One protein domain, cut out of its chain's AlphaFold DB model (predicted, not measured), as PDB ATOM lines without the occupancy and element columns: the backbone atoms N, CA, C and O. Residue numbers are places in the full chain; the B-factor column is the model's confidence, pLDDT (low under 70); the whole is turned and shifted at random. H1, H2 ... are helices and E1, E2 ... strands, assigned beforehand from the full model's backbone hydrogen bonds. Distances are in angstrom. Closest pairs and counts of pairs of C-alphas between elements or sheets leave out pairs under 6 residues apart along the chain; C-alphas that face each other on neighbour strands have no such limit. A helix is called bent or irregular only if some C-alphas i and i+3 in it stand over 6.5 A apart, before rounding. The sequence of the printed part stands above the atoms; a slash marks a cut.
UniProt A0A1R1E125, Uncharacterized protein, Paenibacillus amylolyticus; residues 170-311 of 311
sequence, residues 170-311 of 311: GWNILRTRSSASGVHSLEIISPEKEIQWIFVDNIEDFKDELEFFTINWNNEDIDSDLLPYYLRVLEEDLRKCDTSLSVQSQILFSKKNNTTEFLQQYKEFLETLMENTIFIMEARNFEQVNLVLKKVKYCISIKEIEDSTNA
ATOM      1  N   GLY A 170     367.259 378.522 386.682       49.28
ATOM      2  CA  GLY A 170     365.864 378.868 386.972       49.28
ATOM      3  C   GLY A 170     365.009 379.277 385.770       49.28
ATOM      4  O   GLY A 170     364.028 379.986 385.955       49.28
ATOM      5  N   TRP A 171     365.369 378.826 384.564       56.28
ATOM      6  CA  TRP A 171     364.572 379.057 383.364       56.28
ATOM      7  C   TRP A 171     364.018 377.747 382.822       56.28
ATOM      8  O   TRP A 171     364.781 376.909 382.350       56.28
ATOM      9  N   ASN A 172     362.699 377.568 382.901       72.94
ATOM     10  CA  ASN A 172     362.034 376.387 382.354       72.94
ATOM     11  C   ASN A 172     361.400 376.722 381.003       72.94
ATOM     12  O   ASN A 172     360.760 377.768 380.855       72.94
ATOM     13  N   ILE A 173     361.551 375.832 380.025       76.25
ATOM     14  CA  ILE A 173     360.914 375.986 378.718       76.25
ATOM     15  C   ILE A 173     359.429 375.655 378.871       76.25
ATOM     16  O   ILE A 173     359.054 374.574 379.320       76.25
ATOM     17  N   LEU A 174     358.574 376.602 378.497       79.19
ATOM     18  CA  LEU A 174     357.129 376.411 378.472       79.19
ATOM     19  C   LEU A 174     356.678 375.664 377.233       79.19
ATOM     20  O   LEU A 174     355.912 374.710 377.321       79.19
ATOM     21  N   ARG A 175     357.096 376.171 376.072       76.12
ATOM     22  CA  ARG A 175     356.716 375.635 374.767       76.12
ATOM     23  C   ARG A 175     357.642 376.141 373.671       76.12
ATOM     24  O   ARG A 175     358.308 377.169 373.802       76.12
ATOM     25  N   THR A 176     357.604 375.439 372.552       78.31
ATOM     26  CA  THR A 176     358.225 375.817 371.286       78.31
ATOM     27  C   THR A 176     357.142 376.387 370.364       78.31
ATOM     28  O   THR A 176     356.048 375.836 370.284       78.31
ATOM     29  N   ARG A 177     357.407 377.500 369.671       75.00
ATOM     30  CA  ARG A 177     356.534 378.020 368.600       75.00
ATOM     31  C   ARG A 177     357.299 378.047 367.291       75.00
ATOM     32  O   ARG A 177     358.466 378.434 367.249       75.00
ATOM     33  N   SER A 178     356.633 377.654 366.216       69.44
ATOM     34  CA  SER A 178     357.163 377.805 364.862       69.44
ATOM     35  C   SER A 178     356.720 379.152 364.283       69.44
ATOM     36  O   SER A 178     355.561 379.544 364.426       69.44
ATOM     37  N   SER A 179     357.636 379.895 363.654       65.88
ATOM     38  CA  SER A 179     357.275 381.074 362.854       65.88
ATOM     39  C   SER A 179     357.221 380.721 361.368       65.88
ATOM     40  O   SER A 179     357.917 379.821 360.900       65.88
ATOM     41  N   ALA A 180     356.432 381.479 360.602       55.56
ATOM     42  CA  ALA A 180     356.323 381.317 359.149       55.56
ATOM     43  C   ALA A 180     357.662 381.517 358.406       55.56
ATOM     44  O   ALA A 180     357.804 381.068 357.273       55.56
ATOM     45  N   SER A 181     358.649 382.162 359.036       59.22
ATOM     46  CA  SER A 181     359.997 382.378 358.497       59.22
ATOM     47  C   SER A 181     360.976 381.226 358.762       59.22
ATOM     48  O   SER A 181     362.164 381.381 358.497       59.22
ATOM     49  N   GLY A 182     360.523 380.093 359.314       61.06
ATOM     50  CA  GLY A 182     361.381 378.943 359.643       61.06
ATOM     51  C   GLY A 182     362.225 379.122 360.912       61.06
ATOM     52  O   GLY A 182     362.860 378.180 361.365       61.06
ATOM     53  N   VAL A 183     362.189 380.307 361.527       68.25
ATOM     54  CA  VAL A 183     362.783 380.567 362.843       68.25
ATOM     55  C   VAL A 183     361.832 380.038 363.908       68.25
ATOM     56  O   VAL A 183     360.644 380.377 363.909       68.25
ATOM     57  N   HIS A 184     362.327 379.230 364.830       75.81
ATOM     58  CA  HIS A 184     361.541 378.791 365.972       75.81
ATOM     59  C   HIS A 184     361.775 379.717 367.165       75.81
ATOM     60  O   HIS A 184     362.854 380.283 367.321       75.81
ATOM     61  N   SER A 185     360.779 379.878 368.029       80.44
ATOM     62  CA  SER A 185     360.935 380.597 369.294       80.44
ATOM     63  C   SER A 185     360.633 379.678 370.470       80.44
ATOM     64  O   SER A 185     359.559 379.077 370.522       80.44
ATOM     65  N   LEU A 186     361.552 379.601 371.422       80.38
ATOM     66  CA  LEU A 186     361.357 378.988 372.727       80.38
ATOM     67  C   LEU A 186     360.755 380.035 373.663       80.38
ATOM     68  O   LEU A 186     361.334 381.105 373.845       80.38
ATOM     69  N   GLU A 187     359.599 379.732 374.243       83.69
ATOM     70  CA  GLU A 187     359.009 380.527 375.320       83.69
ATOM     71  C   GLU A 187     359.514 379.963 376.652       83.69
ATOM     72  O   GLU A 187     359.344 378.772 376.917       83.69
ATOM     73  N   ILE A 188     360.157 380.790 377.473       82.75
ATOM     74  CA  ILE A 188     360.785 380.388 378.741       82.75
ATOM     75  C   ILE A 188     360.207 381.182 379.914       82.75
ATOM     76  O   ILE A 188     359.837 382.343 379.745       82.75
ATOM     77  N   ILE A 189     360.141 380.564 381.096       78.44
ATOM     78  CA  ILE A 189     359.771 381.219 382.363       78.44
ATOM     79  C   ILE A 189     361.031 381.507 383.156       78.44
ATOM     80  O   ILE A 189     361.746 380.565 383.473       78.44
ATOM     81  N   SER A 190     361.265 382.769 383.509       72.62
ATOM     82  CA  SER A 190     362.359 383.183 384.394       72.62
ATOM     83  C   SER A 190     362.097 382.809 385.868       72.62
ATOM     84  O   SER A 190     360.953 382.543 386.241       72.62
ATOM     85  N   PRO A 191     363.104 382.869 386.762       69.44
ATOM     86  CA  PRO A 191     362.901 382.662 388.201       69.44
ATOM     87  C   PRO A 191     361.879 383.633 388.814       69.44
ATOM     88  O   PRO A 191     361.197 383.305 389.780       69.44
ATOM     89  N   GLU A 192     361.756 384.824 388.225       76.50
ATOM     90  CA  GLU A 192     360.804 385.879 388.599       76.50
ATOM     91  C   GLU A 192     359.412 385.662 387.976       76.50
ATOM     92  O   GLU A 192     358.519 386.493 388.120       76.50
ATOM     93  N   LYS A 193     359.209 384.519 387.308       76.12
ATOM     94  CA  LYS A 193     357.970 384.109 386.637       76.12
ATOM     95  C   LYS A 193     357.609 384.994 385.435       76.12
ATOM     96  O   LYS A 193     356.455 385.043 385.005       76.12
ATOM     97  N   GLU A 194     358.587 385.654 384.828       81.75
ATOM     98  CA  GLU A 194     358.383 386.410 383.593       81.75
ATOM     99  C   GLU A 194     358.541 385.517 382.362       81.75
ATOM    100  O   GLU A 194     359.377 384.616 382.331       81.75
ATOM    101  N   ILE A 195     357.741 385.782 381.328       81.94
ATOM    102  CA  ILE A 195     357.833 385.070 380.053       81.94
ATOM    103  C   ILE A 195     358.840 385.779 379.157       81.94
ATOM    104  O   ILE A 195     358.684 386.967 378.870       81.94
ATOM    105  N   GLN A 196     359.809 385.030 378.638       80.56
ATOM    106  CA  GLN A 196     360.738 385.526 377.627       80.56
ATOM    107  C   GLN A 196     360.813 384.608 376.412       80.56
ATOM    108  O   GLN A 196     360.365 383.463 376.439       80.56
ATOM    109  N   TRP A 197     361.377 385.143 375.332       80.06
ATOM    110  CA  TRP A 197     361.465 384.480 374.038       80.06
ATOM    111  C   TRP A 197     362.925 384.322 373.628       80.06
ATOM    112  O   TRP A 197     363.659 385.308 373.560       80.06
ATOM    113  N   ILE A 198     363.328 383.097 373.297       74.94
ATOM    114  CA  ILE A 198     364.613 382.807 372.654       74.94
ATOM    115  C   ILE A 198     364.335 382.334 371.236       74.94
ATOM    116  O   ILE A 198     363.634 381.349 371.033       74.94
ATOM    117  N   PHE A 199     364.904 383.013 370.247       74.75
ATOM    118  CA  PHE A 199     364.785 382.613 368.848       74.75
ATOM    119  C   PHE A 199     365.917 381.662 368.470       74.75
ATOM    120  O   PHE A 199     367.086 381.933 368.760       74.75
ATOM    121  N   VAL A 200     365.570 380.549 367.828       71.94
ATOM    122  CA  VAL A 200     366.521 379.531 367.397       71.94
ATOM    123  C   VAL A 200     366.248 379.089 365.967       71.94
ATOM    124  O   VAL A 200     365.106 378.857 365.572       71.94
ATOM    125  N   ASP A 201     367.329 378.972 365.201       68.19
ATOM    126  CA  ASP A 201     367.280 378.778 363.752       68.19
ATOM    127  C   ASP A 201     366.975 377.326 363.345       68.19
ATOM    128  O   ASP A 201     366.389 377.109 362.292       68.19
ATOM    129  N   ASN A 202     367.334 376.327 364.165       70.44
ATOM    130  CA  ASN A 202     367.077 374.914 363.863       70.44
ATOM    131  C   ASN A 202     366.817 374.074 365.126       70.44
ATOM    132  O   ASN A 202     367.756 373.558 365.720       70.44
ATOM    133  N   ILE A 203     365.549 373.927 365.534       72.00
ATOM    134  CA  ILE A 203     365.162 373.149 366.731       72.00
ATOM    135  C   ILE A 203     365.471 371.653 366.620       72.00
ATOM    136  O   ILE A 203     365.710 371.011 367.640       72.00
ATOM    137  N   GLU A 204     365.473 371.092 365.409       71.69
ATOM    138  CA  GLU A 204     365.683 369.651 365.209       71.69
ATOM    139  C   GLU A 204     367.065 369.196 365.703       71.69
ATOM    140  O   GLU A 204     367.202 368.064 366.154       71.69
ATOM    141  N   ASP A 205     368.064 370.086 365.705       62.69
ATOM    142  CA  ASP A 205     369.434 369.765 366.125       62.69
ATOM    143  C   ASP A 205     369.592 369.540 367.640       62.69
ATOM    144  O   ASP A 205     370.632 369.040 368.060       62.69
ATOM    145  N   PHE A 206     368.622 369.957 368.460       66.12
ATOM    146  CA  PHE A 206     368.704 369.879 369.929       66.12
ATOM    147  C   PHE A 206     367.358 369.513 370.580       66.12
ATOM    148  O   PHE A 206     367.062 369.877 371.719       66.12
ATOM    149  N   LYS A 207     366.493 368.836 369.821       71.00
ATOM    150  CA  LYS A 207     365.124 368.492 370.225       71.00
ATOM    151  C   LYS A 207     365.078 367.592 371.458       71.00
ATOM    152  O   LYS A 207     364.224 367.801 372.317       71.00
ATOM    153  N   ASP A 208     365.999 366.639 371.544       63.03
ATOM    154  CA  ASP A 208     366.087 365.698 372.659       63.03
ATOM    155  C   ASP A 208     366.543 366.422 373.940       63.03
ATOM    156  O   ASP A 208     366.044 366.156 375.032       63.03
ATOM    157  N   GLU A 209     367.429 367.416 373.820       64.06
ATOM    158  CA  GLU A 209     367.874 368.244 374.940       64.06
ATOM    159  C   GLU A 209     366.763 369.158 375.464       64.06
ATOM    160  O   GLU A 209     366.651 369.344 376.678       64.06
ATOM    161  N   LEU A 210     365.924 369.715 374.581       71.69
ATOM    162  CA  LEU A 210     364.793 370.566 374.986       71.69
ATOM    163  C   LEU A 210     363.812 369.838 375.904       71.69
ATOM    164  O   LEU A 210     363.206 370.484 376.762       71.69
ATOM    165  N   GLU A 211     363.646 368.524 375.744       69.69
ATOM    166  CA  GLU A 211     362.728 367.731 376.566       69.69
ATOM    167  C   GLU A 211     363.097 367.809 378.056       69.69
ATOM    168  O   GLU A 211     362.213 367.968 378.895       69.69
ATOM    169  N   PHE A 212     364.392 367.832 378.388       63.88
ATOM    170  CA  PHE A 212     364.865 367.944 379.776       63.88
ATOM    171  C   PHE A 212     364.600 369.313 380.417       63.88
ATOM    172  O   PHE A 212     364.527 369.412 381.640       63.88
ATOM    173  N   PHE A 213     364.477 370.365 379.605       72.38
ATOM    174  CA  PHE A 213     364.216 371.735 380.063       72.38
ATOM    175  C   PHE A 213     362.749 372.122 380.022       72.38
ATOM    176  O   PHE A 213     362.359 373.144 380.594       72.38
ATOM    177  N   THR A 214     361.947 371.343 379.306       78.50
ATOM    178  CA  THR A 214     360.521 371.593 379.188       78.50
ATOM    179  C   THR A 214     359.845 371.243 380.505       78.50
ATOM    180  O   THR A 214     360.148 370.224 381.124       78.50
ATOM    181  N   ILE A 215     358.928 372.100 380.957       77.88
ATOM    182  CA  ILE A 215     358.180 371.847 382.189       77.88
ATOM    183  C   ILE A 215     357.437 370.522 382.051       77.88
ATOM    184  O   ILE A 215     356.549 370.369 381.212       77.88
ATOM    185  N   ASN A 216     357.783 369.571 382.914       80.12
ATOM    186  CA  ASN A 216     357.068 368.313 382.999       80.12
ATOM    187  C   ASN A 216     355.789 368.504 383.820       80.12
ATOM    188  O   ASN A 216     355.815 368.395 385.047       80.12
ATOM    189  N   TRP A 217     354.668 368.748 383.137       83.06
ATOM    190  CA  TRP A 217     353.361 368.935 383.774       83.06
ATOM    191  C   TRP A 217     352.788 367.675 384.439       83.06
ATOM    192  O   TRP A 217     351.846 367.773 385.227       83.06
ATOM    193  N   ASN A 218     353.382 366.505 384.180       77.31
ATOM    194  CA  ASN A 218     353.012 365.251 384.835       77.31
ATOM    195  C   ASN A 218     353.669 365.070 386.210       77.31
ATOM    196  O   ASN A 218     353.289 364.160 386.943       77.31
ATOM    197  N   ASN A 219     354.653 365.898 386.573       76.94
ATOM    198  CA  ASN A 219     355.289 365.817 387.883       76.94
ATOM    199  C   ASN A 219     354.293 366.233 388.978       76.94
ATOM    200  O   ASN A 219     353.655 367.274 388.851       76.94
ATOM    201  N   GLU A 220     354.152 365.465 390.059       68.44
ATOM    202  CA  GLU A 220     353.258 365.794 391.179       68.44
ATOM    203  C   GLU A 220     353.734 367.029 391.969       68.44
ATOM    204  O   GLU A 220     352.894 367.820 392.400       68.44
ATOM    205  N   ASP A 221     355.041 367.308 391.983       69.31
ATOM    206  CA  ASP A 221     355.674 368.374 392.783       69.31
ATOM    207  C   ASP A 221     355.773 369.744 392.078       69.31
ATOM    208  O   ASP A 221     356.564 370.605 392.461       69.31
ATOM    209  N   ILE A 222     355.006 369.970 391.009       77.00
ATOM    210  CA  ILE A 222     354.984 371.281 390.332       77.00
ATOM    211  C   ILE A 222     354.457 372.350 391.286       77.00
ATOM    212  O   ILE A 222     353.356 372.212 391.822       77.00
ATOM    213  N   ASP A 223     355.214 373.440 391.405       78.56
ATOM    214  CA  ASP A 223     354.825 374.631 392.154       78.56
ATOM    215  C   ASP A 223     353.457 375.155 391.684       78.56
ATOM    216  O   ASP A 223     353.225 375.382 390.492       78.56
ATOM    217  N   SER A 224     352.552 375.371 392.640       81.25
ATOM    218  CA  SER A 224     351.219 375.934 392.415       81.25
ATOM    219  C   SER A 224     351.242 377.244 391.622       81.25
ATOM    220  O   SER A 224     350.354 377.485 390.802       81.25
ATOM    221  N   ASP A 225     352.295 378.048 391.778       82.69
ATOM    222  CA  ASP A 225     352.431 379.320 391.074       82.69
ATOM    223  C   ASP A 225     352.759 379.156 389.578       82.69
ATOM    224  O   ASP A 225     352.602 380.101 388.800       82.69
ATOM    225  N   LEU A 226     353.194 377.965 389.148       84.94
ATOM    226  CA  LEU A 226     353.423 377.638 387.738       84.94
ATOM    227  C   LEU A 226     352.152 377.144 387.037       84.94
ATOM    228  O   LEU A 226     352.075 377.224 385.810       84.94
ATOM    229  N   LEU A 227     351.132 376.689 387.775       88.38
ATOM    230  CA  LEU A 227     349.898 376.135 387.198       88.38
ATOM    231  C   LEU A 227     349.198 377.060 386.184       88.38
ATOM    232  O   LEU A 227     348.738 376.545 385.161       88.38
ATOM    233  N   PRO A 228     349.127 378.394 386.381       90.81
ATOM    234  CA  PRO A 228     348.524 379.288 385.393       90.81
ATOM    235  C   PRO A 228     349.239 379.268 384.039       90.81
ATOM    236  O   PRO A 228     348.608 379.495 383.010       90.81
ATOM    237  N   TYR A 229     350.544 378.989 384.002       90.75
ATOM    238  CA  TYR A 229     351.337 379.029 382.770       90.75
ATOM    239  C   TYR A 229     351.015 377.884 381.815       90.75
ATOM    240  O   TYR A 229     351.277 377.995 380.619       90.75
ATOM    241  N   TYR A 230     350.357 376.832 382.295       90.50
ATOM    242  CA  TYR A 230     349.850 375.772 381.435       90.50
ATOM    243  C   TYR A 230     348.815 376.282 380.412       90.50
ATOM    244  O   TYR A 230     348.785 375.811 379.277       90.50
ATOM    245  N   LEU A 231     348.060 377.343 380.732       90.00
ATOM    246  CA  LEU A 231     347.174 378.028 379.775       90.00
ATOM    247  C   LEU A 231     347.928 378.504 378.520       90.00
ATOM    248  O   LEU A 231     347.413 378.425 377.401       90.00
ATOM    249  N   ARG A 232     349.183 378.947 378.687       89.06
ATOM    250  CA  ARG A 232     350.057 379.343 377.573       89.06
ATOM    251  C   ARG A 232     350.484 378.146 376.741       89.06
ATOM    252  O   ARG A 232     350.546 378.271 375.524       89.06
ATOM    253  N   VAL A 233     350.748 377.001 377.363       88.25
ATOM    254  CA  VAL A 233     351.118 375.766 376.652       88.25
ATOM    255  C   VAL A 233     349.997 375.351 375.698       88.25
ATOM    256  O   VAL A 233     350.252 375.122 374.518       88.25
ATOM    257  N   LEU A 234     348.748 375.392 376.171       87.62
ATOM    258  CA  LEU A 234     347.572 374.988 375.396       87.62
ATOM    259  C   LEU A 234     347.214 375.937 374.243       87.62
ATOM    260  O   LEU A 234     346.569 375.524 373.289       87.62
ATOM    261  N   GLU A 235     347.597 377.213 374.305       85.94
ATOM    262  CA  GLU A 235     347.085 378.260 373.405       85.94
ATOM    263  C   GLU A 235     347.270 377.950 371.907       85.94
ATOM    264  O   GLU A 235     346.389 378.289 371.117       85.94
ATOM    265  N   GLU A 236     348.390 377.338 371.499       81.38
ATOM    266  CA  GLU A 236     348.630 377.025 370.082       81.38
ATOM    267  C   GLU A 236     347.753 375.871 369.592       81.38
ATOM    268  O   GLU A 236     347.177 375.964 368.506       81.38
ATOM    269  N   ASP A 237     347.606 374.825 370.401       82.25
ATOM    270  CA  ASP A 237     346.751 373.695 370.052       82.25
ATOM    271  C   ASP A 237     345.276 374.108 370.110       82.25
ATOM    272  O   ASP A 237     344.528 373.855 369.169       82.25
ATOM    273  N   LEU A 238     344.886 374.895 371.118       85.19
ATOM    274  CA  LEU A 238     343.571 375.528 371.176       85.19
ATOM    275  C   LEU A 238     343.317 376.395 369.947       85.19
ATOM    276  O   LEU A 238     342.242 376.319 369.381       85.19
ATOM    277  N   ARG A 239     344.290 377.180 369.472       82.81
ATOM    278  CA  ARG A 239     344.103 378.015 368.275       82.81
ATOM    279  C   ARG A 239     343.802 377.177 367.029       82.81
ATOM    280  O   ARG A 239     343.048 377.641 366.174       82.81
ATOM    281  N   LYS A 240     344.403 375.988 366.915       79.75
ATOM    282  CA  LYS A 240     344.157 375.051 365.807       79.75
ATOM    283  C   LYS A 240     342.773 374.406 365.914       79.75
ATOM    284  O   LYS A 240     342.140 374.201 364.883       79.75
ATOM    285  N   CYS A 241     342.310 374.119 367.130       76.44
ATOM    286  CA  CYS A 241     341.020 373.477 367.387       76.44
ATOM    287  C   CYS A 241     339.846 374.472 367.392       76.44
ATOM    288  O   CYS A 241     338.905 374.331 366.618       76.44
ATOM    289  N   ASP A 242     339.909 375.482 368.257       82.44
ATOM    290  CA  ASP A 242     338.907 376.529 368.436       82.44
ATOM    291  C   ASP A 242     339.573 377.842 368.888       82.44
ATOM    292  O   ASP A 242     340.059 378.007 370.015       82.44
ATOM    293  N   THR A 243     339.549 378.834 367.997       85.31
ATOM    294  CA  THR A 243     340.130 380.153 368.270       85.31
ATOM    295  C   THR A 243     339.475 380.842 369.475       85.31
ATOM    296  O   THR A 243     340.156 381.583 370.182       85.31
ATOM    297  N   SER A 244     338.195 380.582 369.761       88.12
ATOM    298  CA  SER A 244     337.498 381.165 370.912       88.12
ATOM    299  C   SER A 244     338.057 380.653 372.244       88.12
ATOM    300  O   SER A 244     338.324 381.459 373.137       88.12
ATOM    301  N   LEU A 245     338.349 379.352 372.352       87.31
ATOM    302  CA  LEU A 245     338.981 378.759 373.535       87.31
ATOM    303  C   LEU A 245     340.421 379.252 373.714       87.31
ATOM    304  O   LEU A 245     340.858 379.505 374.837       87.31
ATOM    305  N   SER A 246     341.149 379.450 372.613       88.56
ATOM    306  CA  SER A 246     342.486 380.061 372.650       88.56
ATOM    307  C   SER A 246     342.439 381.484 373.227       88.56
ATOM    308  O   SER A 246     343.228 381.824 374.110       88.56
ATOM    309  N   VAL A 247     341.465 382.297 372.802       90.19
ATOM    310  CA  VAL A 247     341.256 383.656 373.331       90.19
ATOM    311  C   VAL A 247     340.852 383.624 374.808       90.19
ATOM    312  O   VAL A 247     341.398 384.390 375.602       90.19
ATOM    313  N   GLN A 248     339.949 382.724 375.207       90.62
ATOM    314  CA  GLN A 248     339.573 382.557 376.616       90.62
ATOM    315  C   GLN A 248     340.779 382.183 377.486       90.62
ATOM    316  O   GLN A 248     340.980 382.795 378.534       90.62
ATOM    317  N   SER A 249     341.626 381.261 377.015       90.81
ATOM    318  CA  SER A 249     342.877 380.890 377.686       90.81
ATOM    319  C   SER A 249     343.803 382.098 377.888       90.81
ATOM    320  O   SER A 249     344.314 382.322 378.987       90.81
ATOM    321  N   GLN A 250     343.974 382.938 376.859       90.88
ATOM    322  CA  GLN A 250     344.783 384.160 376.952       90.88
ATOM    323  C   GLN A 250     344.207 385.171 377.954       90.88
ATOM    324  O   GLN A 250     344.954 385.735 378.758       90.88
ATOM    325  N   ILE A 251     342.888 385.394 377.927       92.12
ATOM    326  CA  ILE A 251     342.203 386.301 378.859       92.12
ATOM    327  C   ILE A 251     342.369 385.793 380.291       92.12
ATOM    328  O   ILE A 251     342.745 386.565 381.173       92.12
ATOM    329  N   LEU A 252     342.140 384.505 380.527       93.00
ATOM    330  CA  LEU A 252     342.285 383.904 381.845       93.00
ATOM    331  C   LEU A 252     343.736 384.004 382.343       93.00
ATOM    332  O   LEU A 252     343.971 384.448 383.465       93.00
ATOM    333  N   PHE A 253     344.720 383.717 381.487       92.62
ATOM    334  CA  PHE A 253     346.135 383.878 381.823       92.62
ATOM    335  C   PHE A 253     346.511 385.332 382.152       92.62
ATOM    336  O   PHE A 253     347.346 385.578 383.025       92.62
ATOM    337  N   SER A 254     345.897 386.316 381.486       88.81
ATOM    338  CA  SER A 254     346.132 387.737 381.782       88.81
ATOM    339  C   SER A 254     345.657 388.135 383.183       88.81
ATOM    340  O   SER A 254     346.251 389.013 383.803       88.81
ATOM    341  N   LYS A 255     344.643 387.435 383.704       88.62
ATOM    342  CA  LYS A 255     344.102 387.610 385.054       88.62
ATOM    343  C   LYS A 255     344.814 386.765 386.109       88.62
ATOM    344  O   LYS A 255     344.354 386.761 387.246       88.62
ATOM    345  N   LYS A 256     345.891 386.043 385.756       87.56
ATOM    346  CA  LYS A 256     346.576 385.132 386.682       87.56
ATOM    347  C   LYS A 256     346.898 385.843 387.996       87.56
ATOM    348  O   LYS A 256     347.723 386.751 388.066       87.56
ATOM    349  N   ASN A 257     346.203 385.434 389.037       79.25
ATOM    350  CA  ASN A 257     346.458 385.813 390.410       79.25
ATOM    351  C   ASN A 257     346.125 384.587 391.259       79.25
ATOM    352  O   ASN A 257     345.321 383.748 390.869       79.25
ATOM    353  N   ASN A 258     346.775 384.423 392.404       75.00
ATOM    354  CA  ASN A 258     346.565 383.239 393.236       75.00
ATOM    355  C   ASN A 258     345.303 383.413 394.114       75.00
ATOM    356  O   ASN A 258     345.354 383.192 395.320       75.00
ATOM    357  N   THR A 259     344.200 383.908 393.532       83.50
ATOM    358  CA  THR A 259     342.914 384.115 394.219       83.50
ATOM    359  C   THR A 259     341.984 382.925 394.001       83.50
ATOM    360  O   THR A 259     342.037 382.264 392.961       83.50
ATOM    361  N   THR A 260     341.092 382.678 394.959       85.12
ATOM    362  CA  THR A 260     340.067 381.627 394.874       85.12
ATOM    363  C   THR A 260     339.166 381.822 393.648       85.12
ATOM    364  O   THR A 260     338.875 380.861 392.940       85.12
ATOM    365  N   GLU A 261     338.816 383.072 393.315       89.75
ATOM    366  CA  GLU A 261     338.034 383.410 392.117       89.75
ATOM    367  C   GLU A 261     338.743 382.979 390.824       89.75
ATOM    368  O   GLU A 261     338.139 382.328 389.968       89.75
ATOM    369  N   PHE A 262     340.034 383.298 390.685       92.31
ATOM    370  CA  PHE A 262     340.814 382.880 389.520       92.31
ATOM    371  C   PHE A 262     340.914 381.358 389.426       92.31
ATOM    372  O   PHE A 262     340.720 380.802 388.345       92.31
ATOM    373  N   LEU A 263     341.200 380.675 390.538       91.38
ATOM    374  CA  LEU A 263     341.323 379.219 390.547       91.38
ATOM    375  C   LEU A 263     340.005 378.541 390.153       91.38
ATOM    376  O   LEU A 263     340.025 377.558 389.411       91.38
ATOM    377  N   GLN A 264     338.869 379.094 390.578       93.44
ATOM    378  CA  GLN A 264     337.547 378.609 390.196       93.44
ATOM    379  C   GLN A 264     337.273 378.813 388.697       93.44
ATOM    380  O   GLN A 264     336.899 377.859 388.016       93.44
ATOM    381  N   GLN A 265     337.549 380.006 388.155       94.31
ATOM    382  CA  GLN A 265     337.448 380.270 386.708       94.31
ATOM    383  C   GLN A 265     338.380 379.353 385.901       94.31
ATOM    384  O   GLN A 265     338.033 378.886 384.815       94.31
ATOM    385  N   TYR A 266     339.567 379.061 386.438       94.69
ATOM    386  CA  TYR A 266     340.527 378.172 385.798       94.69
ATOM    387  C   TYR A 266     340.066 376.715 385.799       94.69
ATOM    388  O   TYR A 266     340.145 376.042 384.769       94.69
ATOM    389  N   LYS A 267     339.524 376.240 386.918       94.62
ATOM    390  CA  LYS A 267     338.905 374.917 387.017       94.62
ATOM    391  C   LYS A 267     337.781 374.755 385.988       94.62
ATOM    392  O   LYS A 267     337.800 373.777 385.247       94.62
ATOM    393  N   GLU A 268     336.856 375.712 385.913       94.12
ATOM    394  CA  GLU A 268     335.725 375.684 384.970       94.12
ATOM    395  C   GLU A 268     336.196 375.649 383.511       94.12
ATOM    396  O   GLU A 268     335.676 374.882 382.697       94.12
ATOM    397  N   PHE A 269     337.236 376.422 383.184       93.44
ATOM    398  CA  PHE A 269     337.850 376.391 381.860       93.44
ATOM    399  C   PHE A 269     338.432 375.009 381.527       93.44
ATOM    400  O   PHE A 269     338.149 374.464 380.461       93.44
ATOM    401  N   LEU A 270     339.211 374.406 382.433       91.31
ATOM    402  CA  LEU A 270     339.794 373.075 382.218       91.31
ATOM    403  C   LEU A 270     338.726 371.968 382.122       91.31
ATOM    404  O   LEU A 270     338.876 371.057 381.311       91.31
ATOM    405  N   GLU A 271     337.645 372.054 382.902       90.38
ATOM    406  CA  GLU A 271     336.494 371.139 382.809       90.38
ATOM    407  C   GLU A 271     335.788 371.280 381.450       90.38
ATOM    408  O   GLU A 271     335.539 370.276 380.781       90.38
ATOM    409  N   THR A 272     335.603 372.513 380.968       87.88
ATOM    410  CA  THR A 272     335.062 372.790 379.624       87.88
ATOM    411  C   THR A 272     335.938 372.189 378.521       87.88
ATOM    412  O   THR A 272     335.424 371.667 377.529       87.88
ATOM    413  N   LEU A 273     337.267 372.236 378.670       86.31
ATOM    414  CA  LEU A 273     338.168 371.581 377.721       86.31
ATOM    415  C   LEU A 273     337.932 370.070 377.703       86.31
ATOM    416  O   LEU A 273     337.773 369.502 376.627       86.31
ATOM    417  N   MET A 274     337.853 369.432 378.874       80.81
ATOM    418  CA  MET A 274     337.642 367.986 378.982       80.81
ATOM    419  C   MET A 274     336.312 367.510 378.396       80.81
ATOM    420  O   MET A 274     336.256 366.431 377.809       80.81
ATOM    421  N   GLU A 275     335.242 368.286 378.556       78.25
ATOM    422  CA  GLU A 275     333.917 367.937 378.037       78.25
ATOM    423  C   GLU A 275     333.868 367.976 376.500       78.25
ATOM    424  O   GLU A 275     333.171 367.171 375.879       78.25
ATOM    425  N   ASN A 276     334.699 368.811 375.865       71.50
ATOM    426  CA  ASN A 276     334.833 368.929 374.408       71.50
ATOM    427  C   ASN A 276     335.714 367.820 373.782       71.50
ATOM    428  O   ASN A 276     336.578 368.064 372.934       71.50
ATOM    429  N   THR A 277     335.448 366.571 374.174       55.81
ATOM    430  CA  THR A 277     336.214 365.331 373.904       55.81
ATOM    431  C   THR A 277     336.568 365.052 372.436       55.81
ATOM    432  O   THR A 277     337.511 364.309 372.176       55.81
ATOM    433  N   ILE A 278     335.872 365.650 371.467       55.56
ATOM    434  CA  ILE A 278     336.096 365.415 370.027       55.56
ATOM    435  C   ILE A 278     337.433 366.019 369.537       55.56
ATOM    436  O   ILE A 278     337.976 365.557 368.538       55.56
ATOM    437  N   PHE A 279     338.016 366.988 370.254       51.91
ATOM    438  CA  PHE A 279     339.213 367.729 369.812       51.91
ATOM    439  C   PHE A 279     340.546 367.256 370.431       51.91
ATOM    440  O   PHE A 279     341.608 367.713 370.016       51.91
ATOM    441  N   ILE A 280     340.511 366.353 371.418       53.16
ATOM    442  CA  ILE A 280     341.628 366.110 372.354       53.16
ATOM    443  C   ILE A 280     342.597 364.997 371.917       53.16
ATOM    444  O   ILE A 280     343.748 364.989 372.346       53.16
ATOM    445  N   MET A 281     342.181 364.059 371.059       50.06
ATOM    446  CA  MET A 281     342.940 362.811 370.863       50.06
ATOM    447  C   MET A 281     344.240 362.937 370.045       50.06
ATOM    448  O   MET A 281     345.018 361.988 370.034       50.06
ATOM    449  N   GLU A 282     344.513 364.068 369.385       52.00
ATOM    450  CA  GLU A 282     345.695 364.207 368.506       52.00
ATOM    451  C   GLU A 282     346.772 365.181 369.017       52.00
ATOM    452  O   GLU A 282     347.907 365.154 368.534       52.00
ATOM    453  N   ALA A 283     346.470 366.022 370.008       58.75
ATOM    454  CA  ALA A 283     347.404 367.035 370.495       58.75
ATOM    455  C   ALA A 283     348.041 366.609 371.830       58.75
ATOM    456  O   ALA A 283     347.390 366.603 372.873       58.75
ATOM    457  N   ARG A 284     349.350 366.296 371.790       61.69
ATOM    458  CA  ARG A 284     350.165 365.794 372.923       61.69
ATOM    459  C   ARG A 284     349.996 366.586 374.224       61.69
ATOM    460  O   ARG A 284     350.089 366.014 375.302       61.69
ATOM    461  N   ASN A 285     349.742 367.889 374.131       67.81
ATOM    462  CA  ASN A 285     349.627 368.748 375.304       67.81
ATOM    463  C   ASN A 285     348.293 368.587 376.050       67.81
ATOM    464  O   ASN A 285     348.204 369.040 377.180       67.81
ATOM    465  N   PHE A 286     347.256 367.947 375.491       72.62
ATOM    466  CA  PHE A 286     345.975 367.790 376.199       72.62
ATOM    467  C   PHE A 286     345.927 366.600 377.162       72.62
ATOM    468  O   PHE A 286     345.096 366.593 378.072       72.62
ATOM    469  N   GLU A 287     346.835 365.629 377.033       72.56
ATOM    470  CA  GLU A 287     346.901 364.466 377.933       72.56
ATOM    471  C   GLU A 287     347.100 364.879 379.405       72.56
ATOM    472  O   GLU A 287     346.642 364.203 380.327       72.56
ATOM    473  N   GLN A 288     347.723 366.040 379.626       82.19
ATOM    474  CA  GLN A 288     348.115 366.543 380.942       82.19
ATOM    475  C   GLN A 288     347.006 367.382 381.616       82.19
ATOM    476  O   GLN A 288     347.097 367.690 382.806       82.19
ATOM    477  N   VAL A 289     345.910 367.700 380.905       86.94
ATOM    478  CA  VAL A 289     344.806 368.548 381.411       86.94
ATOM    479  C   VAL A 289     344.172 367.965 382.673       86.94
ATOM    480  O   VAL A 289     343.947 368.694 383.635       86.94
ATOM    481  N   ASN A 290     343.943 366.649 382.707       85.50
ATOM    482  CA  ASN A 290     343.365 365.957 383.865       85.50
ATOM    483  C   ASN A 290     344.204 366.139 385.136       85.50
ATOM    484  O   ASN A 290     343.668 366.351 386.228       85.50
ATOM    485  N   LEU A 291     345.527 366.050 384.995       86.25
ATOM    486  CA  LEU A 291     346.457 366.182 386.110       86.25
ATOM    487  C   LEU A 291     346.502 367.625 386.606       86.25
ATOM    488  O   LEU A 291     346.386 367.859 387.811       86.25
ATOM    489  N   VAL A 292     346.585 368.592 385.690       88.81
ATOM    490  CA  VAL A 292     346.547 370.017 386.044       88.81
ATOM    491  C   VAL A 292     345.218 370.371 386.719       88.81
ATOM    492  O   VAL A 292     345.227 371.003 387.773       88.81
ATOM    493  N   LEU A 293     344.083 369.884 386.208       90.44
ATOM    494  CA  LEU A 293     342.768 370.089 386.821       90.44
ATOM    495  C   LEU A 293     342.707 369.534 388.250       90.44
ATOM    496  O   LEU A 293     342.224 370.213 389.159       90.44
ATOM    497  N   LYS A 294     343.211 368.313 388.474       89.44
ATOM    498  CA  LYS A 294     343.275 367.713 389.816       89.44
ATOM    499  C   LYS A 294     344.055 368.607 390.786       89.44
ATOM    500  O   LYS A 294     343.624 368.787 391.924       89.44
ATOM    501  N   LYS A 295     345.164 369.200 390.337       89.12
ATOM    502  CA  LYS A 295     345.968 370.121 391.154       89.12
ATOM    503  C   LYS A 295     345.269 371.443 391.423       89.12
ATOM    504  O   LYS A 295     345.282 371.898 392.559       89.12
ATOM    505  N   VAL A 296     344.605 372.023 390.426       91.12
ATOM    506  CA  VAL A 296     343.805 373.242 390.621       91.12
ATOM    507  C   VAL A 296     342.725 373.001 391.681       91.12
ATOM    508  O   VAL A 296     342.593 373.806 392.597       91.12
ATOM    509  N   LYS A 297     342.023 371.858 391.636       91.81
ATOM    510  CA  LYS A 297     341.039 371.470 392.670       91.81
ATOM    511  C   LYS A 297     341.661 371.385 394.066       91.81
ATOM    512  O   LYS A 297     341.055 371.839 395.032       91.81
ATOM    513  N   TYR A 298     342.869 370.837 394.171       90.31
ATOM    514  CA  TYR A 298     343.605 370.789 395.433       90.31
ATOM    515  C   TYR A 298     343.975 372.192 395.942       90.31
ATOM    516  O   TYR A 298     343.701 372.507 397.099       90.31
ATOM    517  N   CYS A 299     344.505 373.066 395.082       88.94
ATOM    518  CA  CYS A 299     344.827 374.449 395.445       88.94
ATOM    519  C   CYS A 299     343.595 375.231 395.924       88.94
ATOM    520  O   CYS A 299     343.705 375.955 396.908       88.94
ATOM    521  N   ILE A 300     342.432 375.047 395.284       90.88
ATOM    522  CA  ILE A 300     341.158 375.636 395.736       90.88
ATOM    523  C   ILE A 300     340.852 375.190 397.167       90.88
ATOM    524  O   ILE A 300     340.640 376.035 398.028       90.88
ATOM    525  N   SER A 301     340.913 373.881 397.443       89.19
ATOM    526  CA  SER A 301     340.593 373.357 398.778       89.19
ATOM    527  C   SER A 301     341.511 373.900 399.880       89.19
ATOM    528  O   SER A 301     341.044 374.154 400.985       89.19
ATOM    529  N   ILE A 302     342.799 374.126 399.586       88.31
ATOM    530  CA  ILE A 302     343.723 374.770 400.532       88.31
ATOM    531  C   ILE A 302     343.322 376.229 400.752       88.31
ATOM    532  O   ILE A 302     343.218 376.664 401.897       88.31
ATOM    533  N   LYS A 303     343.077 376.973 399.666       86.00
ATOM    534  CA  LYS A 303     342.745 378.401 399.721       86.00
ATOM    535  C   LYS A 303     341.464 378.661 400.510       86.00
ATOM    536  O   LYS A 303     341.434 379.547 401.350       86.00
ATOM    537  N   GLU A 304     340.436 377.844 400.296       87.19
ATOM    538  CA  GLU A 304     339.164 377.934 401.021       87.19
ATOM    539  C   GLU A 304     339.344 377.708 402.531       87.19
ATOM    540  O   GLU A 304     338.707 378.383 403.341       87.19
ATOM    541  N   ILE A 305     340.243 376.798 402.928       85.88
ATOM    542  CA  ILE A 305     340.590 376.588 404.339       85.88
ATOM    543  C   ILE A 305     341.309 377.822 404.895       85.88
ATOM    544  O   ILE A 305     340.926 378.315 405.957       85.88
ATOM    545  N   GLU A 306     342.311 378.351 404.189       85.25
ATOM    546  CA  GLU A 306     343.038 379.565 404.591       85.25
ATOM    547  C   GLU A 306     342.099 380.770 404.741       85.25
ATOM    548  O   GLU A 306     342.139 381.461 405.763       85.25
ATOM    549  N   ASP A 307     341.207 380.977 403.772       80.06
ATOM    550  CA  ASP A 307     340.211 382.049 403.771       80.06
ATOM    551  C   ASP A 307     339.228 381.892 404.946       80.06
ATOM    552  O   ASP A 307     338.896 382.874 405.608       80.06
ATOM    553  N   SER A 308     338.818 380.660 405.273       77.81
ATOM    554  CA  SER A 308     337.930 380.381 406.415       77.81
ATOM    555  C   SER A 308     338.598 380.525 407.787       77.81
ATOM    556  O   SER A 308     337.908 380.724 408.783       77.81
ATOM    557  N   THR A 309     339.929 380.419 407.853       71.81
ATOM    558  CA  THR A 309     340.698 380.533 409.106       71.81
ATOM    559  C   THR A 309     341.066 381.991 409.418       71.81
ATOM    560  O   THR A 309     341.329 382.327 410.572       71.81
ATOM    561  N   ASN A 310     341.086 382.852 408.396       63.66
ATOM    562  CA  ASN A 310     341.453 384.268 408.491       63.66
ATOM    563  C   ASN A 310     340.247 385.234 408.514       63.66
ATOM    564  O   ASN A 310     340.459 386.442 408.649       63.66
ATOM    565  N   ALA A 311     339.020 384.725 408.357       54.06
ATOM    566  CA  ALA A 311     337.756 385.471 408.426       54.06
ATOM    567  C   ALA A 311     337.156 385.467 409.842       54.06
ATOM    568  O   ALA A 311     336.573 386.509 410.225       54.06
TER     569      ALA A 311
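This is residues 170 to 311 of the 311 residues of an uncharacterized protein of Paenibacillus amylolyticus (UniProt A0A1R1E125). A small twisted sheet of three strands, E1, E2 and E3, makes one end of the domain, sandwiched between H1 over one face and H2 over the other; H2 is also the first helix of a four-helix up-and-down bundle, H2, H3, H4 and H5, which makes the rest. Residues 204 to 209 of H1 stick out at the sheet end, and the long H5 reaches away from the sheet at the other. The printed part has 142 residues with three named strands followed by five named helices; the sheet's order is E1, E2, E3, antiparallel, and the class is mostly helix. The whole is compact, with a radius of gyration of the C-alphas of 16.0 A and spans of 54 by 36 by 24 A.

E1, residues 172 to 178, begins with C-alpha 172 at (362.034, 376.387, 382.354) and is 18.2 A long. E2 is residues 184 to 189, 16.7 A, and E3 is residues 195 to 200, 16.3 A. H1, residues 203 to 213, is 13.4 A long and irregular, with C-alphas 205 and 208 8.4 A apart. H2, residues 224 to 241, is 27.1 A long and also irregular, with C-alphas 233 and 236 7.1 A apart and a kink of 36 degrees near residue 235. H3 is residues 243 to 254, 16.6 A, and H4 is residues 260 to 275, 22.6 A. H5, residues 289 to 310, is 31.5 A long and ends with C-alpha 310 at (341.453, 384.268, 408.491).

E1, E2 and E3 form a meander, each strand the antiparallel neighbour of the one before. N 174 and O 187 are 2.8 A apart between E1 and E2, and N 186 and O 198 are 2.7 A apart between E2 and E3. H1 and H2 are on opposite faces of the sheet and run along the strands, at heights of 10.5 A and 9.6 A over it. The closest C-alphas of E1 and H2 are those of Arg 175 and Val 233, 5.9 A. H2 and H3 touch at Leu 238 and Ser 246, whose C-alphas are 4.9 A apart, with a shallow tilt of 20 degrees, opposite ways. Residues 249 to 252 of H3 touch H4, closest at the C-alphas of Leu 252 and Tyr 266, 7.2 A. H4 and H5 touch, with the C-alphas of Thr 260 and Ile 300 closest at 6.2 A. H2 touches H5 with residues 224 to 227 alone, closest at the C-alphas of Leu 227 and Val 292, 7.1 A; H3 and H5 are apart. Every O i to N i+4 pair is within hydrogen-bond range in H3, H4 and H5, against 7 of 14 in H2 and 2 of 7 in H1, where 6 of 8 O i to N i+3 pairs are.

The two farthest C-alphas, of Asp 205 and Ala 311, are 55.1 A apart. The printed part has no cut. The link from H4 to H5 is long, 13 residues, and its residues 277 to 285 are under 70 in pLDDT; the mean of the printed part is 79.0.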